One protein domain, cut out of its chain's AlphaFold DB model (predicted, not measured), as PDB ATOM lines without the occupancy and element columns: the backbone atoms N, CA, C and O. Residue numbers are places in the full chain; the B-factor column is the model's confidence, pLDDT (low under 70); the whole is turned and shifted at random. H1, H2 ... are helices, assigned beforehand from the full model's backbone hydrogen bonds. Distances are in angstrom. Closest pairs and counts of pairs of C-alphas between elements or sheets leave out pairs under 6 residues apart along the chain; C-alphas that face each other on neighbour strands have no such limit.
ATOM      1  N   GLY A  22     119.212 121.270 126.030       78.19
ATOM      2  CA  GLY A  22     118.752 121.049 127.403       78.19
ATOM      3  C   GLY A  22     119.897 121.170 128.407       78.19
ATOM      4  O   GLY A  22     119.771 121.868 129.413       78.19
ATOM      5  N   GLN A  23     121.049 120.588 128.073       78.44
ATOM      6  CA  GLN A  23     122.278 120.677 128.863       78.44
ATOM      7  C   GLN A  23     122.803 122.115 128.950       78.44
ATOM      8  O   GLN A  23     123.164 122.571 130.036       78.44
ATOM      9  N   LEU A  24     122.781 122.866 127.841       83.06
ATOM     10  CA  LEU A  24     123.151 124.285 127.852       83.06
ATOM     11  C   LEU A  24     122.232 125.108 128.761       83.06
ATOM     12  O   LEU A  24     122.722 125.878 129.583       83.06
ATOM     13  N   LYS A  25     120.908 124.945 128.631       82.25
ATOM     14  CA  LYS A  25     119.922 125.677 129.443       82.25
ATOM     15  C   LYS A  25     120.112 125.400 130.930       82.25
ATOM     16  O   LYS A  25     120.118 126.341 131.721       82.25
ATOM     17  N   ALA A  26     120.291 124.135 131.309       74.38
ATOM     18  CA  ALA A  26     120.488 123.740 132.700       74.38
ATOM     19  C   ALA A  26     121.751 124.381 133.298       74.38
ATOM     20  O   ALA A  26     121.685 125.000 134.362       74.38
ATOM     21  N   ILE A  27     122.880 124.297 132.589       75.25
ATOM     22  CA  ILE A  27     124.159 124.842 133.061       75.25
ATOM     23  C   ILE A  27     124.144 126.372 133.082       75.25
ATOM     24  O   ILE A  27     124.519 126.962 134.091       75.25
ATOM     25  N   ALA A  28     123.650 127.029 132.031       81.00
ATOM     26  CA  ALA A  28     123.574 128.488 131.979       81.00
ATOM     27  C   ALA A  28     122.610 129.055 133.039       81.00
ATOM     28  O   ALA A  28     122.930 130.045 133.694       81.00
ATOM     29  N   THR A  29     121.461 128.416 133.282       78.75
ATOM     30  CA  THR A  29     120.520 128.861 134.331       78.75
ATOM     31  C   THR A  29     121.157 128.795 135.717       78.75
ATOM     32  O   THR A  29     121.039 129.738 136.500       78.75
ATOM     33  N   ARG A  30     121.882 127.709 136.015       71.00
ATOM     34  CA  ARG A  30     122.592 127.543 137.293       71.00
ATOM     35  C   ARG A  30     123.754 128.522 137.438       71.00
ATOM     36  O   ARG A  30     123.847 129.183 138.467       71.00
ATOM     37  N   ALA A  31     124.575 128.674 136.399       74.19
ATOM     38  CA  ALA A  31     125.670 129.642 136.387       74.19
ATOM     39  C   ALA A  31     125.156 131.074 136.613       74.19
ATOM     40  O   ALA A  31     125.789 131.858 137.314       74.19
ATOM     41  N   TYR A  32     123.983 131.418 136.068       80.75
ATOM     42  CA  TYR A  32     123.388 132.743 136.246       80.75
ATOM     43  C   TYR A  32     122.849 132.951 137.660       80.75
ATOM     44  O   TYR A  32     123.082 134.007 138.245       80.75
ATOM     45  N   ALA A  33     122.182 131.946 138.235       72.38
ATOM     46  CA  ALA A  33     121.729 132.002 139.622       72.38
ATOM     47  C   ALA A  33     122.906 132.192 140.593       72.38
ATOM     48  O   ALA A  33     122.825 133.016 141.498       72.38
ATOM     49  N   GLN A  34     124.019 131.490 140.366       70.06
ATOM     50  CA  GLN A  34     125.241 131.643 141.161       70.06
ATOM     51  C   GLN A  34     125.878 133.024 140.979       70.06
ATOM     52  O   GLN A  34     126.221 133.684 141.955       70.06
ATOM     53  N   LEU A  35     125.966 133.509 139.741       73.06
ATOM     54  CA  LEU A  35     126.519 134.828 139.452       73.06
ATOM     55  C   LEU A  35     125.679 135.966 140.061       73.06
ATOM     56  O   LEU A  35     126.230 136.971 140.500       73.06
ATOM     57  N   ALA A  36     124.356 135.797 140.136       74.06
ATOM     58  CA  ALA A  36     123.453 136.731 140.804       74.06
ATOM     59  C   ALA A  36     123.579 136.709 142.340       74.06
ATOM     60  O   ALA A  36     123.270 137.709 142.977       74.06
ATOM     61  N   VAL A  37     124.046 135.612 142.951       71.56
ATOM     62  CA  VAL A  37     124.385 135.589 144.389       71.56
ATOM     63  C   VAL A  37     125.619 136.445 144.659       71.56
ATOM     64  O   VAL A  37     125.681 137.166 145.651       71.56
ATOM     65  N   GLU A  38     126.596 136.376 143.765       69.12
ATOM     66  CA  GLU A  38     127.878 137.043 143.947       69.12
ATOM     67  C   GLU A  38     127.854 138.528 143.557       69.12
ATOM     68  O   GLU A  38     128.458 139.374 144.216       69.12
ATOM     69  N   PHE A  39     127.083 138.852 142.519       75.12
ATOM     70  CA  PHE A  39     126.800 140.208 142.071       75.12
ATOM     71  C   PHE A  39     125.278 140.426 142.114       75.12
ATOM     72  O   PHE A  39     124.609 140.270 141.088       75.12
ATOM     73  N   PRO A  40     124.716 140.813 143.278       77.00
ATOM     74  CA  PRO A  40     123.267 140.927 143.489       77.00
ATOM     75  C   PRO A  40     122.540 141.794 142.457       77.00
ATOM     76  O   PRO A  40     121.410 141.500 142.075       77.00
ATOM     77  N   ASP A  41     123.217 142.827 141.950       78.38
ATOM     78  CA  ASP A  41     122.659 143.760 140.973       78.38
ATOM     79  C   ASP A  41     123.044 143.429 139.524       78.38
ATOM     80  O   ASP A  41     122.838 144.257 138.636       78.38
ATOM     81  N   ILE A  42     123.618 142.256 139.228       77.75
ATOM     82  CA  ILE A  42     124.178 141.981 137.895       77.75
ATOM     83  C   ILE A  42     123.147 142.127 136.775       77.75
ATOM     84  O   ILE A  42     123.475 142.631 135.707       77.75
ATOM     85  N   ALA A  43     121.888 141.783 137.038       75.69
ATOM     86  CA  ALA A  43     120.797 141.899 136.076       75.69
ATOM     87  C   ALA A  43     120.438 143.355 135.716       75.69
ATOM     88  O   ALA A  43     119.862 143.604 134.658       75.69
ATOM     89  N   THR A  44     120.750 144.316 136.591       78.19
ATOM     90  CA  THR A  44     120.257 145.701 136.509       78.19
ATOM     91  C   THR A  44     121.361 146.756 136.484       78.19
ATOM     92  O   THR A  44     121.119 147.876 136.041       78.19
ATOM     93  N   ALA A  45     122.573 146.423 136.929       74.50
ATOM     94  CA  ALA A  45     123.683 147.361 137.076       74.50
ATOM     95  C   ALA A  45     124.392 147.693 135.753       74.50
ATOM     96  O   ALA A  45     125.012 148.749 135.640       74.50
ATOM     97  N   THR A  46     124.330 146.806 134.751       83.19
ATOM     98  CA  THR A  46     125.030 146.983 133.465       83.19
ATOM     99  C   THR A  46     124.188 146.508 132.284       83.19
ATOM    100  O   THR A  46     123.352 145.613 132.407       83.19
ATOM    101  N   THR A  47     124.437 147.071 131.099       85.19
ATOM    102  CA  THR A  47     123.760 146.670 129.856       85.19
ATOM    103  C   THR A  47     124.076 145.218 129.475       85.19
ATOM    104  O   THR A  47     123.225 144.521 128.927       85.19
ATOM    105  N   GLN A  48     125.290 144.751 129.780       86.50
ATOM    106  CA  GLN A  48     125.753 143.380 129.546       86.50
ATOM    107  C   GLN A  48     125.055 142.385 130.477       86.50
ATOM    108  O   GLN A  48     124.610 141.332 130.028       86.50
ATOM    109  N   GLY A  49     124.903 142.735 131.753       81.94
ATOM    110  CA  GLY A  49     124.190 141.904 132.715       81.94
ATOM    111  C   GLY A  49     122.681 141.828 132.456       81.94
ATOM    112  O   GLY A  49     122.099 140.750 132.564       81.94
ATOM    113  N   ALA A  50     122.060 142.910 131.971       85.25
ATOM    114  CA  ALA A  50     120.673 142.883 131.497       85.25
ATOM    115  C   ALA A  50     120.484 141.977 130.262       85.25
ATOM    116  O   ALA A  50     119.483 141.267 130.156       85.25
ATOM    117  N   ALA A  51     121.455 141.957 129.339       85.56
ATOM    118  CA  ALA A  51     121.437 141.063 128.178       85.56
ATOM    119  C   ALA A  51     121.588 139.586 128.581       85.56
ATOM    120  O   ALA A  51     120.902 138.725 128.029       85.56
ATOM    121  N   LEU A  52     122.434 139.297 129.574       87.81
ATOM    122  CA  LEU A  52     122.573 137.964 130.155       87.81
ATOM    123  C   LEU A  52     121.277 137.503 130.846       87.81
ATOM    124  O   LEU A  52     120.811 136.390 130.603       87.81
ATOM    125  N   ALA A  53     120.664 138.372 131.652       85.19
ATOM    126  CA  ALA A  53     119.398 138.094 132.324       85.19
ATOM    127  C   ALA A  53     118.267 137.792 131.327       85.19
ATOM    128  O   ALA A  53     117.500 136.850 131.520       85.19
ATOM    129  N   ALA A  54     118.187 138.554 130.231       86.56
ATOM    130  CA  ALA A  54     117.215 138.324 129.165       86.56
ATOM    131  C   ALA A  54     117.462 137.005 128.412       86.56
ATOM    132  O   ALA A  54     116.507 136.314 128.062       86.56
ATOM    133  N   TYR A  55     118.728 136.641 128.186       87.38
ATOM    134  CA  TYR A  55     119.101 135.384 127.534       87.38
ATOM    135  C   TYR A  55     118.680 134.163 128.361       87.38
ATOM    136  O   TYR A  55     118.013 133.272 127.839       87.38
ATOM    137  N   VAL A  56     118.993 134.156 129.661       84.12
ATOM    138  CA  VAL A  56     118.618 133.059 130.571       84.12
ATOM    139  C   VAL A  56     117.111 133.050 130.845       84.12
ATOM    140  O   VAL A  56     116.488 131.992 130.844       84.12
ATOM    141  N   GLY A  57     116.491 134.224 131.001       80.50
ATOM    142  CA  GLY A  57     115.041 134.362 131.173       80.50
ATOM    143  C   GLY A  57     114.215 133.955 129.945       80.50
ATOM    144  O   GLY A  57     113.021 133.698 130.073       80.50
ATOM    145  N   GLY A  58     114.838 133.864 128.765       80.06
ATOM    146  CA  GLY A  58     114.227 133.367 127.529       80.06
ATOM    147  C   GLY A  58     114.182 131.839 127.410       80.06
ATOM    148  O   GLY A  58     113.640 131.313 126.434       80.06
ATOM    149  N   PHE A  59     114.738 131.097 128.373       82.38
ATOM    150  CA  PHE A  59     114.676 129.638 128.371       82.38
ATOM    151  C   PHE A  59     113.278 129.147 128.767       82.38
ATOM    152  O   PHE A  59     112.931 129.040 129.938       82.38
ATOM    153  N   HIS A  60     112.464 128.808 127.769       67.31
ATOM    154  CA  HIS A  60     111.184 128.136 127.989       67.31
ATOM    155  C   HIS A  60     111.375 126.642 128.290       67.31
ATOM    156  O   HIS A  60     112.266 125.988 127.727       67.31
ATOM    157  N   ALA A  61     110.499 126.095 129.137       57.97
ATOM    158  CA  ALA A  61     110.437 124.667 129.412       57.97
ATOM    159  C   ALA A  61     110.053 123.888 128.134       57.97
ATOM    160  O   ALA A  61     109.092 124.225 127.445       57.97
ATOM    161  N   GLU A  62     110.846 122.859 127.828       58.62
ATOM    162  CA  GLU A  62     110.592 121.757 126.878       58.62
ATOM    163  C   GLU A  62     110.759 121.965 125.357       58.62
ATOM    164  O   GLU A  62     110.907 120.979 124.638       58.62
ATOM    165  N   SER A  63     110.862 123.181 124.816       58.12
ATOM    166  CA  SER A  63     111.151 123.344 123.375       58.12
ATOM    167  C   SER A  63     112.645 123.135 123.050       58.12
ATOM    168  O   SER A  63     113.500 123.871 123.551       58.12
ATOM    169  N   GLY A  64     112.961 122.144 122.203       63.50
ATOM    170  CA  GLY A  64     114.279 121.970 121.564       63.50
ATOM    171  C   GLY A  64     115.388 121.355 122.426       63.50
ATOM    172  O   GLY A  64     116.532 121.322 121.995       63.50
ATOM    173  N   ASN A  65     115.088 120.851 123.628       72.94
ATOM    174  CA  ASN A  65     116.109 120.400 124.591       72.94
ATOM    175  C   ASN A  65     116.981 119.227 124.107       72.94
ATOM    176  O   ASN A  65     118.107 119.084 124.570       72.94
ATOM    177  N   TYR A  66     116.484 118.410 123.181       74.75
ATOM    178  CA  TYR A  66     117.201 117.248 122.647       74.75
ATOM    179  C   TYR A  66     117.977 117.558 121.358       74.75
ATOM    180  O   TYR A  66     118.695 116.694 120.860       74.75
ATOM    181  N   GLU A  67     117.849 118.776 120.823       80.94
ATOM    182  CA  GLU A  67     118.538 119.173 119.597       80.94
ATOM    183  C   GLU A  67     120.042 119.347 119.847       80.94
ATOM    184  O   GLU A  67     120.417 119.933 120.877       80.94
ATOM    185  N   PRO A  68     120.907 118.896 118.915       82.00
ATOM    186  CA  PRO A  68     122.349 119.067 119.024       82.00
ATOM    187  C   PRO A  68     122.720 120.530 119.237       82.00
ATOM    188  O   PRO A  68     122.278 121.407 118.499       82.00
ATOM    189  N   LEU A  69     123.554 120.782 120.237       84.56
ATOM    190  CA  LEU A  69     124.092 122.104 120.502       84.56
ATOM    191  C   LEU A  69     125.254 122.374 119.553       84.56
ATOM    192  O   LEU A  69     126.187 121.572 119.465       84.56
ATOM    193  N   LEU A  70     125.243 123.516 118.874       86.69
ATOM    194  CA  LEU A  70     126.351 123.933 118.025       86.69
ATOM    195  C   LEU A  70     127.387 124.720 118.831       86.69
ATOM    196  O   LEU A  70     127.074 125.468 119.758       86.69
ATOM    197  N   GLN A  71     128.661 124.609 118.451       81.44
ATOM    198  CA  GLN A  71     129.742 125.341 119.123       81.44
ATOM    199  C   GLN A  71     129.562 126.861 119.054       81.44
ATOM    200  O   GLN A  71     130.008 127.563 119.960       81.44
ATOM    201  N   GLY A  72     128.931 127.383 117.996       79.75
ATOM    202  CA  GLY A  72     128.618 128.811 117.892       79.75
ATOM    203  C   GLY A  72     127.618 129.266 118.957       79.75
ATOM    204  O   GLY A  72     127.834 130.286 119.607       79.75
ATOM    205  N   GLU A  73     126.581 128.464 119.201       83.12
ATOM    206  CA  GLU A  73     125.541 128.731 120.205       83.12
ATOM    207  C   GLU A  73     126.111 128.656 121.623       83.12
ATOM    208  O   GLU A  73     125.847 129.524 122.454       83.12
ATOM    209  N   LEU A  74     126.978 127.672 121.877       85.00
ATOM    210  CA  LEU A  74     127.675 127.534 123.151       85.00
ATOM    211  C   LEU A  74     128.611 128.720 123.442       85.00
ATOM    212  O   LEU A  74     128.616 129.256 124.550       85.00
ATOM    213  N   LYS A  75     129.394 129.156 122.448       81.88
ATOM    214  CA  LYS A  75     130.285 130.321 122.588       81.88
ATOM    215  C   LYS A  75     129.500 131.613 122.778       81.88
ATOM    216  O   LYS A  75     129.930 132.466 123.550       81.88
ATOM    217  N   HIS A  76     128.360 131.754 122.102       84.00
ATOM    218  CA  HIS A  76     127.461 132.887 122.289       84.00
ATOM    219  C   HIS A  76     126.945 132.949 123.731       84.00
ATOM    220  O   HIS A  76     127.045 133.993 124.375       84.00
ATOM    221  N   ALA A  77     126.474 131.812 124.253       84.81
ATOM    222  CA  ALA A  77     126.030 131.685 125.635       84.81
ATOM    223  C   ALA A  77     127.145 132.063 126.614       84.81
ATOM    224  O   ALA A  77     126.975 132.995 127.392       84.81
ATOM    225  N   GLY A  78     128.314 131.418 126.526       82.69
ATOM    226  CA  GLY A  78     129.449 131.702 127.407       82.69
ATOM    227  C   GLY A  78     129.884 133.170 127.344       82.69
ATOM    228  O   GLY A  78     130.090 133.800 128.380       82.69
ATOM    229  N   LYS A  79     129.949 133.766 126.145       83.62
ATOM    230  CA  LYS A  79     130.331 135.176 125.948       83.62
ATOM    231  C   LYS A  79     129.482 136.137 126.783       83.62
ATOM    232  O   LYS A  79     130.039 137.066 127.363       83.62
ATOM    233  N   LEU A  80     128.166 135.924 126.856       86.38
ATOM    234  CA  LEU A  80     127.270 136.778 127.645       86.38
ATOM    235  C   LEU A  80     127.641 136.779 129.132       86.38
ATOM    236  O   LEU A  80     127.570 137.825 129.774       86.38
ATOM    237  N   PHE A  81     128.102 135.646 129.662       84.94
ATOM    238  CA  PHE A  81     128.567 135.559 131.042       84.94
ATOM    239  C   PHE A  81     129.899 136.284 131.252       84.94
ATOM    240  O   PHE A  81     129.993 137.115 132.152       84.94
ATOM    241  N   TYR A  82     130.908 136.045 130.404       80.81
ATOM    242  CA  TYR A  82     132.203 136.739 130.519       80.81
ATOM    243  C   TYR A  82     132.050 138.261 130.377       80.81
ATOM    244  O   TYR A  82     132.691 139.019 131.106       80.81
ATOM    245  N   ASP A  83     131.178 138.723 129.478       84.56
ATOM    246  CA  ASP A  83     130.912 140.150 129.290       84.56
ATOM    247  C   ASP A  83     130.184 140.766 130.495       84.56
ATOM    248  O   ASP A  83     130.519 141.879 130.906       84.56
ATOM    249  N   ALA A  84     129.214 140.055 131.081       84.31
ATOM    250  CA  ALA A  84     128.505 140.515 132.273       84.31
ATOM    251  C   ALA A  84     129.435 140.598 133.493       84.31
ATOM    252  O   ALA A  84     129.416 141.601 134.205       84.31
ATOM    253  N   ILE A  85     130.308 139.605 133.689       80.50
ATOM    254  CA  ILE A  85     131.315 139.592 134.764       80.50
ATOM    255  C   ILE A  85     132.331 140.718 134.565       80.50
ATOM    256  O   ILE A  85     132.646 141.467 135.491       80.50
ATOM    257  N   GLY A  86     132.837 140.874 133.344       77.00
ATOM    258  CA  GLY A  86     133.776 141.933 133.002       77.00
ATOM    259  C   GLY A  86     133.217 143.341 133.227       77.00
ATOM    260  O   GLY A  86     133.932 144.235 133.691       77.00
ATOM    261  N   ALA A  87     131.921 143.531 132.961       81.19
ATOM    262  CA  ALA A  87     131.208 144.771 133.248       81.19
ATOM    263  C   ALA A  87     130.958 144.968 134.755       81.19
ATOM    264  O   ALA A  87     131.249 146.044 135.275       81.19
ATOM    265  N   ALA A  88     130.490 143.937 135.467       77.00
ATOM    266  CA  ALA A  88     130.206 143.993 136.905       77.00
ATOM    267  C   ALA A  88     131.463 144.245 137.757       77.00
ATOM    268  O   ALA A  88     131.408 144.931 138.773       77.00
ATOM    269  N   THR A  89     132.619 143.751 137.310       75.50
ATOM    270  CA  THR A  89     133.915 143.935 137.988       75.50
ATOM    271  C   THR A  89     134.668 145.200 137.562       75.50
ATOM    272  O   THR A  89     135.757 145.467 138.072       75.50
ATOM    273  N   GLY A  90     134.140 145.975 136.607       75.31
ATOM    274  CA  GLY A  90     134.788 147.180 136.072       75.31
ATOM    275  C   GLY A  90     136.051 146.919 135.235       75.31
ATOM    276  O   GLY A  90     136.768 147.862 134.901       75.31
ATOM    277  N   LYS A  91     136.339 145.658 134.883       72.31
ATOM    278  CA  LYS A  91     137.547 145.245 134.145       72.31
ATOM    279  C   LYS A  91     137.370 145.228 132.623       72.31
ATOM    280  O   LYS A  91     138.352 145.082 131.899       72.31
ATOM    281  N   GLY A  92     136.151 145.409 132.115       74.19
ATOM    282  CA  GLY A  92     135.874 145.360 130.678       74.19
ATOM    283  C   GLY A  92     136.007 143.936 130.135       74.19
ATOM    284  O   GLY A  92     135.518 143.001 130.749       74.19
ATOM    285  N   ASN A  93     136.641 143.739 128.977       73.38
ATOM    286  CA  ASN A  93     136.795 142.395 128.409       73.38
ATOM    287  C   ASN A  93     137.843 141.581 129.190       73.38
ATOM    288  O   ASN A  93     139.035 141.878 129.116       73.38
ATOM    289  N   ILE A  94     137.392 140.537 129.888       69.69
ATOM    290  CA  ILE A  94     138.225 139.647 130.714       69.69
ATOM    291  C   ILE A  94     138.853 138.475 129.937       69.69
ATOM    292  O   ILE A  94     139.543 137.646 130.524       69.69
ATOM    293  N   GLY A  95     138.669 138.436 128.613       72.56
ATOM    294  CA  GLY A  95     139.148 137.365 127.745       72.56
ATOM    295  C   GLY A  95     138.239 136.137 127.786       72.56
ATOM    296  O   GLY A  95     137.605 135.843 128.795       72.56
ATOM    297  N   TYR A  96     138.170 135.423 126.663       76.75
ATOM    298  CA  TYR A  96     137.389 134.193 126.533       76.75
ATOM    299  C   TYR A  96     138.331 132.984 126.439       76.75
ATOM    300  O   TYR A  96     139.407 133.112 125.851       76.75
ATOM    301  N   PRO A  97     137.935 131.799 126.933       68.31
ATOM    302  CA  PRO A  97     138.754 130.587 126.853       68.31
ATOM    303  C   PRO A  97     138.871 130.003 125.428       68.31
ATOM    304  O   PRO A  97     139.494 128.963 125.234       68.31
ATOM    305  N   TRP A  98     138.304 130.666 124.411       70.12
ATOM    306  CA  TRP A  98     138.386 130.287 122.997       70.12
ATOM    307  C   TRP A  98     139.022 131.385 122.123       70.12
ATOM    308  O   TRP A  98     138.989 132.570 122.458       70.12
ATOM    309  N   SER A  99     139.592 130.994 120.970       61.75
ATOM    310  CA  SER A  99     140.274 131.901 120.027       61.75
ATOM    311  C   SER A  99     139.349 132.995 119.474       61.75
ATOM    312  O   SER A  99     138.164 132.774 119.209       61.75
ATOM    313  N   LYS A 100     139.901 134.202 119.277       60.62
ATOM    314  CA  LYS A 100     139.189 135.374 118.748       60.62
ATOM    315  C   LYS A 100     139.098 135.337 117.216       60.62
ATOM    316  O   LYS A 100     139.731 136.148 116.548       60.62
ATOM    317  N   ASP A 101     138.303 134.428 116.663       54.19
ATOM    318  CA  ASP A 101     138.060 134.372 115.215       54.19
ATOM    319  C   ASP A 101     136.789 135.141 114.813       54.19
ATOM    320  O   ASP A 101     135.751 135.081 115.475       54.19
ATOM    321  N   ALA A 102     136.865 135.902 113.719       47.06
ATOM    322  CA  ALA A 102     135.772 136.728 113.209       47.06
ATOM    323  C   ALA A 102     134.701 135.872 112.501       47.06
ATOM    324  O   ALA A 102     134.751 135.670 111.291       47.06
ATOM    325  N   GLY A 103     133.723 135.365 113.255       58.88
ATOM    326  CA  GLY A 103     132.583 134.612 112.702       58.88
ATOM    327  C   GLY A 103     131.771 133.803 113.720       58.88
ATOM    328  O   GLY A 103     131.128 132.824 113.346       58.88
ATOM    329  N   MET A 104     131.824 134.186 114.999       56.25
ATOM    330  CA  MET A 104     131.578 133.291 116.136       56.25
ATOM    331  C   MET A 104     130.180 132.660 116.230       56.25
ATOM    332  O   MET A 104     130.087 131.542 116.719       56.25
ATOM    333  N   ASP A 105     129.122 133.282 115.704       56.38
ATOM    334  CA  ASP A 105     127.757 132.729 115.798       56.38
ATOM    335  C   ASP A 105     127.426 131.701 114.692       56.38
ATOM    336  O   ASP A 105     126.300 131.226 114.592       56.38
ATOM    337  N   ARG A 106     128.382 131.371 113.807       58.44
ATOM    338  CA  ARG A 106     128.140 130.538 112.607       58.44
ATOM    339  C   ARG A 106     128.918 129.219 112.570       58.44
ATOM    340  O   ARG A 106     129.010 128.584 111.521       58.44
ATOM    341  N   HIS A 107     129.485 128.791 113.698       68.06
ATOM    342  CA  HIS A 107     130.174 127.503 113.794       68.06
ATOM    343  C   HIS A 107     129.148 126.362 113.862       68.06
ATOM    344  O   HIS A 107     128.593 126.097 114.925       68.06
ATOM    345  N   ALA A 108     128.927 125.686 112.732       73.44
ATOM    346  CA  ALA A 108     127.941 124.609 112.577       73.44
ATOM    347  C   ALA A 108     128.410 123.226 113.080       73.44
ATOM    348  O   ALA A 108     127.728 122.227 112.867       73.44
ATOM    349  N   SER A 109     129.581 123.147 113.720       80.12
ATOM    350  CA  SER A 109     130.067 121.902 114.321       80.12
ATOM    351  C   SER A 109     129.374 121.642 115.666       80.12
ATOM    352  O   SER A 109     129.232 122.592 116.444       80.12
ATOM    353  N   PRO A 110     129.011 120.387 115.986       81.94
ATOM    354  CA  PRO A 110     128.467 120.029 117.293       81.94
ATOM    355  C   PRO A 110     129.429 120.366 118.439       81.94
ATOM    356  O   PRO A 110     130.647 120.183 118.323       81.94
ATOM    357  N   ALA A 111     128.884 120.872 119.540       82.12
ATOM    358  CA  ALA A 111     129.592 121.055 120.799       82.12
ATOM    359  C   ALA A 111     129.669 119.729 121.563       82.12
ATOM    360  O   ALA A 111     128.776 118.889 121.438       82.12
ATOM    361  N   THR A 112     130.712 119.546 122.371       82.06
ATOM    362  CA  THR A 112     130.814 118.395 123.278       82.06
ATOM    363  C   THR A 112     130.408 118.748 124.704       82.06
ATOM    364  O   THR A 112     130.475 119.910 125.108       82.06
ATOM    365  N   VAL A 113     130.036 117.742 125.497       71.75
ATOM    366  CA  VAL A 113     129.700 117.905 126.923       71.75
ATOM    367  C   VAL A 113     130.847 118.569 127.702       71.75
ATOM    368  O   VAL A 113     130.613 119.508 128.462       71.75
ATOM    369  N   GLY A 114     132.102 118.188 127.438       69.19
ATOM    370  CA  GLY A 114     133.277 118.831 128.035       69.19
ATOM    371  C   GLY A 114     133.456 120.297 127.618       69.19
ATOM    372  O   GLY A 114     133.846 121.130 128.434       69.19
ATOM    373  N   GLN A 115     133.111 120.655 126.374       73.56
ATOM    374  CA  GLN A 115     133.119 122.056 125.935       73.56
ATOM    375  C   GLN A 115     132.044 122.879 126.655       73.56
ATOM    376  O   GLN A 115     132.304 124.037 126.978       73.56
ATOM    377  N   VAL A 116     130.869 122.300 126.944       74.19
ATOM    378  CA  VAL A 116     129.814 122.982 127.713       74.19
ATOM    379  C   VAL A 116     130.286 123.289 129.131       74.19
ATOM    380  O   VAL A 116     130.123 124.418 129.584       74.19
ATOM    381  N   LYS A 117     130.943 122.333 129.800       67.94
ATOM    382  CA  LYS A 117     131.522 122.533 131.141       67.94
ATOM    383  C   LYS A 117     132.582 123.644 131.160       67.94
ATOM    384  O   LYS A 117     132.592 124.470 132.066       67.94
ATOM    385  N   MET A 118     133.444 123.710 130.141       68.88
ATOM    386  CA  MET A 118     134.488 124.743 130.044       68.88
ATOM    387  C   MET A 118     133.980 126.121 129.594       68.88
ATOM    388  O   MET A 118     134.668 127.118 129.785       68.88
ATOM    389  N   ALA A 119     132.802 126.222 128.976       72.69
ATOM    390  CA  ALA A 119     132.293 127.506 128.488       72.69
ATOM    391  C   ALA A 119     131.871 128.471 129.614       72.69
ATOM    392  O   ALA A 119     131.679 129.657 129.346       72.69
ATOM    393  N   PHE A 120     131.744 127.974 130.848       73.62
ATOM    394  CA  PHE A 120     131.334 128.734 132.032       73.62
ATOM    395  C   PHE A 120     132.394 128.701 133.154       73.62
ATOM    396  O   PHE A 120     132.065 128.885 134.324       73.62
TER     397      PHE A 120
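What this domain is: This is residues 22 to 120 of the 631 residues of a protein of Verrucomicrobiaceae bacterium (UniProt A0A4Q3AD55). Two long helices, H1 and H4, run side by side and the same way, while H3 slants across one side of the pair and packs on both, running back against them. The short H5 lies on the other side of the pair, near where H1 and H4 begin, and the four-residue H2 sits at the end where they finish; long loops, residues 58 to 70 and 89 to 112, lead from H3 to H4 and from H4 to H5. The printed part has 99 residues with five named helices, H1 to H5 in order along the chain, and no named strand; the class is all helix. It is compact, with a radius of gyration of the C-alphas of 13.3 A and spans of 34 by 33 by 20 A.

Where its parts are: H1 is residues 22 to 38, 24.8 A from first to last C-alpha, beginning at C-alpha 22 at (118.752, 121.049, 127.403). H2 is residues 42 to 45. H3 is residues 47 to 57, 15.1 A long. H4, the longest helix with 18 residues, is residues 71 to 88, 25.8 A from C-alpha 71 at (129.742, 125.341, 119.123) to C-alpha 88. H5 is residues 113 to 118, ending at C-alpha 118 at (134.488, 124.743, 130.044).

How they stand to each other: H1 is the hub, touching the four other helices. H1 and H2 only just touch, and only at the corner, with 3 pairs of C-alphas within 8 A. H1 touches H3 with residues 25 to 32 alone, at a steep tilt of 46 degrees, opposite ways; the closest C-alphas are those of Thr 29 and Val 56, 5.9 A apart. H4 only just touches H1, over 3 pairs, at a shallow tilt of 5 degrees, the same way; the closest C-alphas are those of Leu 24 and Leu 74, 7.3 A apart. H3 and H4 touch over 15 pairs at a steep tilt of 47 degrees, opposite ways, with the C-alphas of Gly 49 and Ala 84 closest at 4.6 A. H5 only just touches H1, over 3 pairs, with the C-alphas of Leu 24 and Val 116 closest at 6.8 A. H5 is close to H4 but not clearly touching, and apart from H2 and H3. Every O i to N i+4 pair is within hydrogen-bond range in H1, H3 and H5, and 13 of 14 in H4; H2 is too short for such a pair.

The domain as a whole: The two C-alphas farthest apart are those of Tyr 66 and Gly 90, at 37.2 A. The printed part has no cut. The links H1 to H2 and H2 to H3 are tight; H3 to H4 and H4 to H5 are long. The mean pLDDT of the printed part is 75.7, with 20 residues under 70, among them residues 60 to 64 and 99 to 107.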